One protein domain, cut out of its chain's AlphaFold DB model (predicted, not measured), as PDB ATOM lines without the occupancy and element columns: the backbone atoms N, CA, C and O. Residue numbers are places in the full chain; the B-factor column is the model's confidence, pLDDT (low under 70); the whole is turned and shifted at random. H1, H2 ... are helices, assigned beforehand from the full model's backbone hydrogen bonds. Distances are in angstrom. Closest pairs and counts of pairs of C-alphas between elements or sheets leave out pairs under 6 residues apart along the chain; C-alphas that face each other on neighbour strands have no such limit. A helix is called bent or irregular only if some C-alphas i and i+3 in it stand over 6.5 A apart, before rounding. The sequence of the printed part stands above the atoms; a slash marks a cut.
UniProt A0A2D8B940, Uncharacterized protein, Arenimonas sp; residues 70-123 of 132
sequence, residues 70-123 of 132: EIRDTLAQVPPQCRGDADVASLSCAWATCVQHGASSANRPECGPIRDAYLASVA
ATOM      1  N   GLU A  70     345.905 198.667 319.180       48.88
ATOM      2  CA  GLU A  70     346.244 199.924 319.856       48.88
ATOM      3  C   GLU A  70     347.732 200.288 319.778       48.88
ATOM      4  O   GLU A  70     348.063 201.459 319.599       48.88
ATOM      5  N   ILE A  71     348.653 199.318 319.833       51.91
ATOM      6  CA  ILE A  71     350.086 199.581 319.625       51.91
ATOM      7  C   ILE A  71     350.361 199.862 318.144       51.91
ATOM      8  O   ILE A  71     351.168 200.737 317.844       51.91
ATOM      9  N   ARG A  72     349.670 199.197 317.205       52.09
ATOM     10  CA  ARG A  72     349.753 199.550 315.778       52.09
ATOM     11  C   ARG A  72     349.179 200.923 315.506       52.09
ATOM     12  O   ARG A  72     349.781 201.639 314.726       52.09
ATOM     13  N   ASP A  73     348.076 201.299 316.139       51.78
ATOM     14  CA  ASP A  73     347.477 202.623 315.970       51.78
ATOM     15  C   ASP A  73     348.386 203.710 316.568       51.78
ATOM     16  O   ASP A  73     348.625 204.747 315.952       51.78
ATOM     17  N   THR A  74     349.034 203.415 317.698       54.06
ATOM     18  CA  THR A  74     350.059 204.283 318.298       54.06
ATOM     19  C   THR A  74     351.338 204.359 317.444       54.06
ATOM     20  O   THR A  74     351.950 205.421 317.352       54.06
ATOM     21  N   LEU A  75     351.744 203.260 316.793       52.25
ATOM     22  CA  LEU A  75     352.887 203.204 315.865       52.25
ATOM     23  C   LEU A  75     352.571 203.811 314.486       52.25
ATOM     24  O   LEU A  75     353.476 204.297 313.817       52.25
ATOM     25  N   ALA A  76     351.310 203.780 314.054       56.47
ATOM     26  CA  ALA A  76     350.848 204.272 312.757       56.47
ATOM     27  C   ALA A  76     350.523 205.771 312.770       56.47
ATOM     28  O   ALA A  76     350.416 206.385 311.707       56.47
ATOM     29  N   GLN A  77     350.392 206.383 313.951       66.12
ATOM     30  CA  GLN A  77     350.262 207.830 314.089       66.12
ATOM     31  C   GLN A  77     351.594 208.517 313.781       66.12
ATOM     32  O   GLN A  77     352.312 208.956 314.673       66.12
ATOM     33  N   VAL A  78     351.897 208.651 312.489       70.75
ATOM     34  CA  VAL A  78     352.999 209.465 311.969       70.75
ATOM     35  C   VAL A  78     352.878 210.876 312.560       70.75
ATOM     36  O   VAL A  78     351.802 211.471 312.408       70.75
ATOM     37  N   PRO A  79     353.913 211.433 313.217       70.56
ATOM     38  CA  PRO A  79     353.867 212.798 313.724       70.56
ATOM     39  C   PRO A  79     353.500 213.787 312.606       70.56
ATOM     40  O   PRO A  79     353.915 213.592 311.465       70.56
ATOM     41  N   PRO A  80     352.750 214.870 312.874       70.50
ATOM     42  CA  PRO A  80     352.402 215.853 311.843       70.50
ATOM     43  C   PRO A  80     353.636 216.477 311.168       70.50
ATOM     44  O   PRO A  80     353.560 216.856 310.006       70.50
ATOM     45  N   GLN A  81     354.782 216.506 311.858       68.50
ATOM     46  CA  GLN A  81     356.084 216.943 311.335       68.50
ATOM     47  C   GLN A  81     356.669 215.995 310.272       68.50
ATOM     48  O   GLN A  81     357.686 216.319 309.671       68.50
ATOM     49  N   CYS A  82     356.052 214.831 310.070       74.56
ATOM     50  CA  CYS A  82     356.460 213.779 309.144       74.56
ATOM     51  C   CYS A  82     355.391 213.496 308.065       74.56
ATOM     52  O   CYS A  82     355.504 212.504 307.347       74.56
ATOM     53  N   ARG A  83     354.307 214.288 307.984       74.81
ATOM     54  CA  ARG A  83     353.201 214.063 307.031       74.81
ATOM     55  C   ARG A  83     353.280 215.002 305.824       74.81
ATOM     56  O   ARG A  83     353.569 216.183 305.976       74.81
ATOM     57  N   GLY A  84     352.879 214.500 304.654       72.62
ATOM     58  CA  GLY A  84     352.726 215.303 303.431       72.62
ATOM     59  C   GLY A  84     354.068 215.745 302.846       72.62
ATOM     60  O   GLY A  84     354.974 214.929 302.738       72.62
ATOM     61  N   ASP A  85     354.188 217.031 302.501       63.28
ATOM     62  CA  ASP A  85     355.425 217.643 301.978       63.28
ATOM     63  C   ASP A  85     356.517 217.828 303.050       63.28
ATOM     64  O   ASP A  85     357.591 218.367 302.771       63.28
ATOM     65  N   ALA A  86     356.247 217.433 304.298       62.78
ATOM     66  CA  ALA A  86     357.234 217.481 305.361       62.78
ATOM     67  C   ALA A  86     358.347 216.458 305.097       62.78
ATOM     68  O   ALA A  86     358.089 215.279 304.857       62.78
ATOM     69  N   ASP A  87     359.596 216.914 305.167       69.38
ATOM     70  CA  ASP A  87     360.750 216.057 304.939       69.38
ATOM     71  C   ASP A  87     360.839 214.985 306.037       69.38
ATOM     72  O   ASP A  87     361.122 215.268 307.206       69.38
ATOM     73  N   VAL A  88     360.595 213.736 305.644       67.75
ATOM     74  CA  VAL A  88     360.676 212.552 306.510       67.75
ATOM     75  C   VAL A  88     362.097 212.298 307.022       67.75
ATOM     76  O   VAL A  88     362.269 211.599 308.017       67.75
ATOM     77  N   ALA A  89     363.111 212.886 306.376       73.50
ATOM     78  CA  ALA A  89     364.497 212.870 306.826       73.50
ATOM     79  C   ALA A  89     364.856 214.074 307.716       73.50
ATOM     80  O   ALA A  89     365.980 214.154 308.218       73.50
ATOM     81  N   SER A  90     363.923 215.004 307.949       78.75
ATOM     82  CA  SER A  90     364.184 216.173 308.786       78.75
ATOM     83  C   SER A  90     364.461 215.786 310.239       78.75
ATOM     84  O   SER A  90     363.832 214.895 310.817       78.75
ATOM     85  N   LEU A  91     365.354 216.545 310.880       81.38
ATOM     86  CA  LEU A  91     365.635 216.414 312.313       81.38
ATOM     87  C   LEU A  91     364.379 216.635 313.174       81.38
ATOM     88  O   LEU A  91     364.241 216.014 314.225       81.38
ATOM     89  N   SER A  92     363.434 217.464 312.716       78.56
ATOM     90  CA  SER A  92     362.128 217.660 313.358       78.56
ATOM     91  C   SER A  92     361.262 216.403 313.345       78.56
ATOM     92  O   SER A  92     360.647 216.075 314.359       78.56
ATOM     93  N   CYS A  93     361.230 215.682 312.221       82.50
ATOM     94  CA  CYS A  93     360.501 214.425 312.108       82.50
ATOM     95  C   CYS A  93     361.172 213.321 312.944       82.50
ATOM     96  O   CYS A  93     360.502 212.626 313.716       82.50
ATOM     97  N   ALA A  94     362.502 213.214 312.864       82.25
ATOM     98  CA  ALA A  94     363.284 212.256 313.644       82.25
ATOM     99  C   ALA A  94     363.113 212.463 315.160       82.25
ATOM    100  O   ALA A  94     362.909 211.501 315.900       82.25
ATOM    101  N   TRP A  95     363.130 213.716 315.627       82.69
ATOM    102  CA  TRP A  95     362.904 214.052 317.032       82.69
ATOM    103  C   TRP A  95     361.480 213.717 317.494       82.69
ATOM    104  O   TRP A  95     361.315 213.057 318.521       82.69
ATOM    105  N   ALA A  96     360.457 214.104 316.725       80.50
ATOM    106  CA  ALA A  96     359.059 213.821 317.059       80.50
ATOM    107  C   ALA A  96     358.788 212.307 317.151       80.50
ATOM    108  O   ALA A  96     358.171 211.839 318.108       80.50
ATOM    109  N   THR A  97     359.341 211.544 316.209       78.69
ATOM    110  CA  THR A  97     359.273 210.076 316.173       78.69
ATOM    111  C   THR A  97     359.993 209.456 317.376       78.69
ATOM    112  O   THR A  97     359.473 208.541 318.017       78.69
ATOM    113  N   CYS A  98     361.166 209.986 317.747       79.06
ATOM    114  CA  CYS A  98     361.920 209.498 318.903       79.06
ATOM    115  C   CYS A  98     361.184 209.745 320.227       79.06
ATOM    116  O   CYS A  98     361.139 208.859 321.076       79.06
ATOM    117  N   VAL A  99     360.557 210.911 320.405       77.25
ATOM    118  CA  VAL A  99     359.766 211.220 321.610       77.25
ATOM    119  C   VAL A  99     358.508 210.351 321.692       77.25
ATOM    120  O   VAL A  99     358.179 209.860 322.772       77.25
ATOM    121  N   GLN A 100     357.832 210.120 320.566       74.62
ATOM    122  CA  GLN A 100     356.601 209.331 320.515       74.62
ATOM    123  C   GLN A 100     356.842 207.839 320.795       74.62
ATOM    124  O   GLN A 100     356.076 207.227 321.535       74.62
ATOM    125  N   HIS A 101     357.923 207.251 320.269       70.38
ATOM    126  CA  HIS A 101     358.234 205.826 320.470       70.38
ATOM    127  C   HIS A 101     359.185 205.551 321.644       70.38
ATOM    128  O   HIS A 101     359.166 204.456 322.204       70.38
ATOM    129  N   GLY A 102     359.961 206.543 322.090       63.28
ATOM    130  CA  GLY A 102     360.827 206.463 323.273       63.28
ATOM    131  C   GLY A 102     360.075 206.421 324.611       63.28
ATOM    132  O   GLY A 102     360.689 206.240 325.664       63.28
ATOM    133  N   ALA A 103     358.749 206.572 324.604       54.66
ATOM    134  CA  ALA A 103     357.903 206.366 325.777       54.66
ATOM    135  C   ALA A 103     357.605 204.878 326.058       54.66
ATOM    136  O   ALA A 103     357.279 204.531 327.193       54.66
ATOM    137  N   SER A 104     357.763 203.991 325.067       56.69
ATOM    138  CA  SER A 104     357.514 202.557 325.235       56.69
ATOM    139  C   SER A 104     358.720 201.869 325.877       56.69
ATOM    140  O   SER A 104     359.801 201.783 325.297       56.69
ATOM    141  N   SER A 105     358.526 201.349 327.089       53.31
ATOM    142  CA  SER A 105     359.556 200.729 327.939       53.31
ATOM    143  C   SER A 105     360.241 199.492 327.342       53.31
ATOM    144  O   SER A 105     361.262 199.060 327.868       53.31
ATOM    145  N   ALA A 106     359.707 198.925 326.258       54.28
ATOM    146  CA  ALA A 106     360.214 197.698 325.652       54.28
ATOM    147  C   ALA A 106     361.410 197.907 324.706       54.28
ATOM    148  O   ALA A 106     362.133 196.951 324.441       54.28
ATOM    149  N   ASN A 107     361.621 199.117 324.172       52.81
ATOM    150  CA  ASN A 107     362.703 199.368 323.219       52.81
ATOM    151  C   ASN A 107     362.993 200.872 323.132       52.81
ATOM    152  O   ASN A 107     362.595 201.523 322.172       52.81
ATOM    153  N   ARG A 108     363.599 201.457 324.172       56.69
ATOM    154  CA  ARG A 108     363.858 202.903 324.231       56.69
ATOM    155  C   ARG A 108     365.063 203.253 323.343       56.69
ATOM    156  O   ARG A 108     366.185 202.977 323.764       56.69
ATOM    157  N   PRO A 109     364.897 203.849 322.147       65.12
ATOM    158  CA  PRO A 109     366.040 204.413 321.442       65.12
ATOM    159  C   PRO A 109     366.654 205.527 322.299       65.12
ATOM    160  O   PRO A 109     365.940 206.334 322.901       65.12
ATOM    161  N   GLU A 110     367.984 205.582 322.365       71.69
ATOM    162  CA  GLU A 110     368.677 206.706 322.987       71.69
ATOM    163  C   GLU A 110     368.442 207.961 322.138       71.69
ATOM    164  O   GLU A 110     369.132 208.212 321.157       71.69
ATOM    165  N   CYS A 111     367.447 208.770 322.506       77.19
ATOM    166  CA  CYS A 111     367.125 210.000 321.778       77.19
ATOM    167  C   CYS A 111     368.149 211.132 321.988       77.19
ATOM    168  O   CYS A 111     367.961 212.213 321.437       77.19
ATOM    169  N   GLY A 112     369.206 210.920 322.784       79.81
ATOM    170  CA  GLY A 112     370.221 211.930 323.109       79.81
ATOM    171  C   GLY A 112     370.884 212.541 321.869       79.81
ATOM    172  O   GLY A 112     370.765 213.748 321.673       79.81
ATOM    173  N   PRO A 113     371.474 211.735 320.970       81.50
ATOM    174  CA  PRO A 113     372.118 212.249 319.760       81.50
ATOM    175  C   PRO A 113     371.170 213.019 318.829       81.50
ATOM    176  O   PRO A 113     371.546 214.052 318.281       81.50
ATOM    177  N   ILE A 114     369.922 212.556 318.673       80.00
ATOM    178  CA  ILE A 114     368.911 213.221 317.827       80.00
ATOM    179  C   ILE A 114     368.459 214.536 318.463       80.00
ATOM    180  O   ILE A 114     368.331 215.541 317.768       80.00
ATOM    181  N   ARG A 115     368.248 214.547 319.784       82.44
ATOM    182  CA  ARG A 115     367.926 215.758 320.545       82.44
ATOM    183  C   ARG A 115     369.018 216.801 320.377       82.44
ATOM    184  O   ARG A 115     368.711 217.948 320.084       82.44
ATOM    185  N   ASP A 116     370.269 216.408 320.575       82.62
ATOM    186  CA  ASP A 116     371.393 217.337 320.576       82.62
ATOM    187  C   ASP A 116     371.615 217.902 319.161       82.62
ATOM    188  O   ASP A 116     371.810 219.105 319.007       82.62
ATOM    189  N   ALA A 117     371.454 217.076 318.119       81.75
ATOM    190  CA  ALA A 117     371.456 217.525 316.726       81.75
ATOM    191  C   ALA A 117     370.279 218.463 316.396       81.75
ATOM    192  O   ALA A 117     370.469 219.486 315.739       81.75
ATOM    193  N   TYR A 118     369.070 218.159 316.876       82.38
ATOM    194  CA  TYR A 118     367.905 219.024 316.697       82.38
ATOM    195  C   TYR A 118     368.096 220.373 317.401       82.38
ATOM    196  O   TYR A 118     367.928 221.416 316.773       82.38
ATOM    197  N   LEU A 119     368.529 220.366 318.667       83.50
ATOM    198  CA  LEU A 119     368.825 221.572 319.443       83.50
ATOM    199  C   LEU A 119     369.933 222.403 318.797       83.50
ATOM    200  O   LEU A 119     369.805 223.620 318.739       83.50
ATOM    201  N   ALA A 120     370.972 221.767 318.256       84.38
ATOM    202  CA  ALA A 120     372.007 222.454 317.491       84.38
ATOM    203  C   ALA A 120     371.464 223.075 316.192       84.38
ATOM    204  O   ALA A 120     371.903 224.155 315.816       84.38
ATOM    205  N   SER A 121     370.497 222.434 315.526       78.88
ATOM    206  CA  SER A 121     369.899 222.959 314.288       78.88
ATOM    207  C   SER A 121     368.960 224.152 314.502       78.88
ATOM    208  O   SER A 121     368.796 224.967 313.599       78.88
ATOM    209  N   VAL A 122     368.345 224.260 315.686       79.25
ATOM    210  CA  VAL A 122     367.448 225.376 316.053       79.25
ATOM    211  C   VAL A 122     368.136 226.434 316.912       79.25
ATOM    212  O   VAL A 122     367.597 227.524 317.096       79.25
ATOM    213  N   ALA A 123     369.317 226.128 317.452       80.12
ATOM    214  CA  ALA A 123     370.168 227.117 318.082       80.12
ATOM    215  C   ALA A 123     370.617 228.101 316.998       80.12
ATOM    216  O   ALA A 123     371.405 227.747 316.126       80.12
TER     217      ALA A 123
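AT A GLANCE: This is residues 70 to 123 of the 132 residues of an uncharacterized protein of Arenimonas sp (UniProt A0A2D8B940). Three helices lie in a flat, staggered row: H2 is in the middle, H3 folds back beside it as a helical hairpin, and the short H1 sits off the far end of H2, only loosely next to it. A wide loop of residues 77 to 90 joins H1 to H2 on the side of H2 away from H3. The printed part has 54 residues with three named helices, in the order H1, H2, H3 along the chain, and no named strand; its class is all helix. It is only just compact, close to loose, with a radius of gyration of the C-alphas of 11.7 A, and its C-alphas span 36 by 27 by 12 A.

HOW THE PARTS SIT: Start with H1, residues 70 to 76, and look from it to H2, residues 91 to 101. They are close but not clearly touching, with 1 pair of C-alphas within 8 A; this closest pair is Leu 75 and His 101, 7.5 A apart. Their lines stand at a shallow tilt of 8 degrees, and they run opposite ways. Go on to H3, residues 112 to 122, which touches H2 with 9 pairs of C-alphas within 8 A. Their closest C-alphas are those of Leu 91 and Tyr 118, 5.6 A apart. H2 and H3 run opposite ways at a steep tilt of 37 degrees, only just steep, and form a helical hairpin. H1 and H3 are apart. Look at the backbone O and N atoms in H1, H2 and H3: in each helix every O i to N i+4 pair is within hydrogen-bond range.

IN THESE COORDINATES: Find C-alpha 70 at (346.244, 199.924, 319.856); from there H1 runs to Ala 76, 9.5 A from first to last C-alpha. Next find C-alpha 91 at (365.635, 216.414, 312.313), where H2 begins; it reaches His 101 after 15.3 A. H3 begins at Gly 112 and ends at C-alpha 122, at (367.448, 225.376, 316.053), 15.4 A from its first C-alpha. H1, H2 and H3 are not bent.

THE WHOLE: The C-alphas of Glu 70 and Ala 123, the first and last printed residues, are the two farthest apart, at 36.3 A, and the outline is flat. The printed part has no cut. The link from H1 to H2 is long, with 14 residues, and the link from H2 to H3 is short, with 10. In the B-factor column you will find a mean pLDDT of 70.4 for the printed part; the model's confidence is low, under 70, at residues 70 to 77, 81, 85 to 88 and 102 to 109.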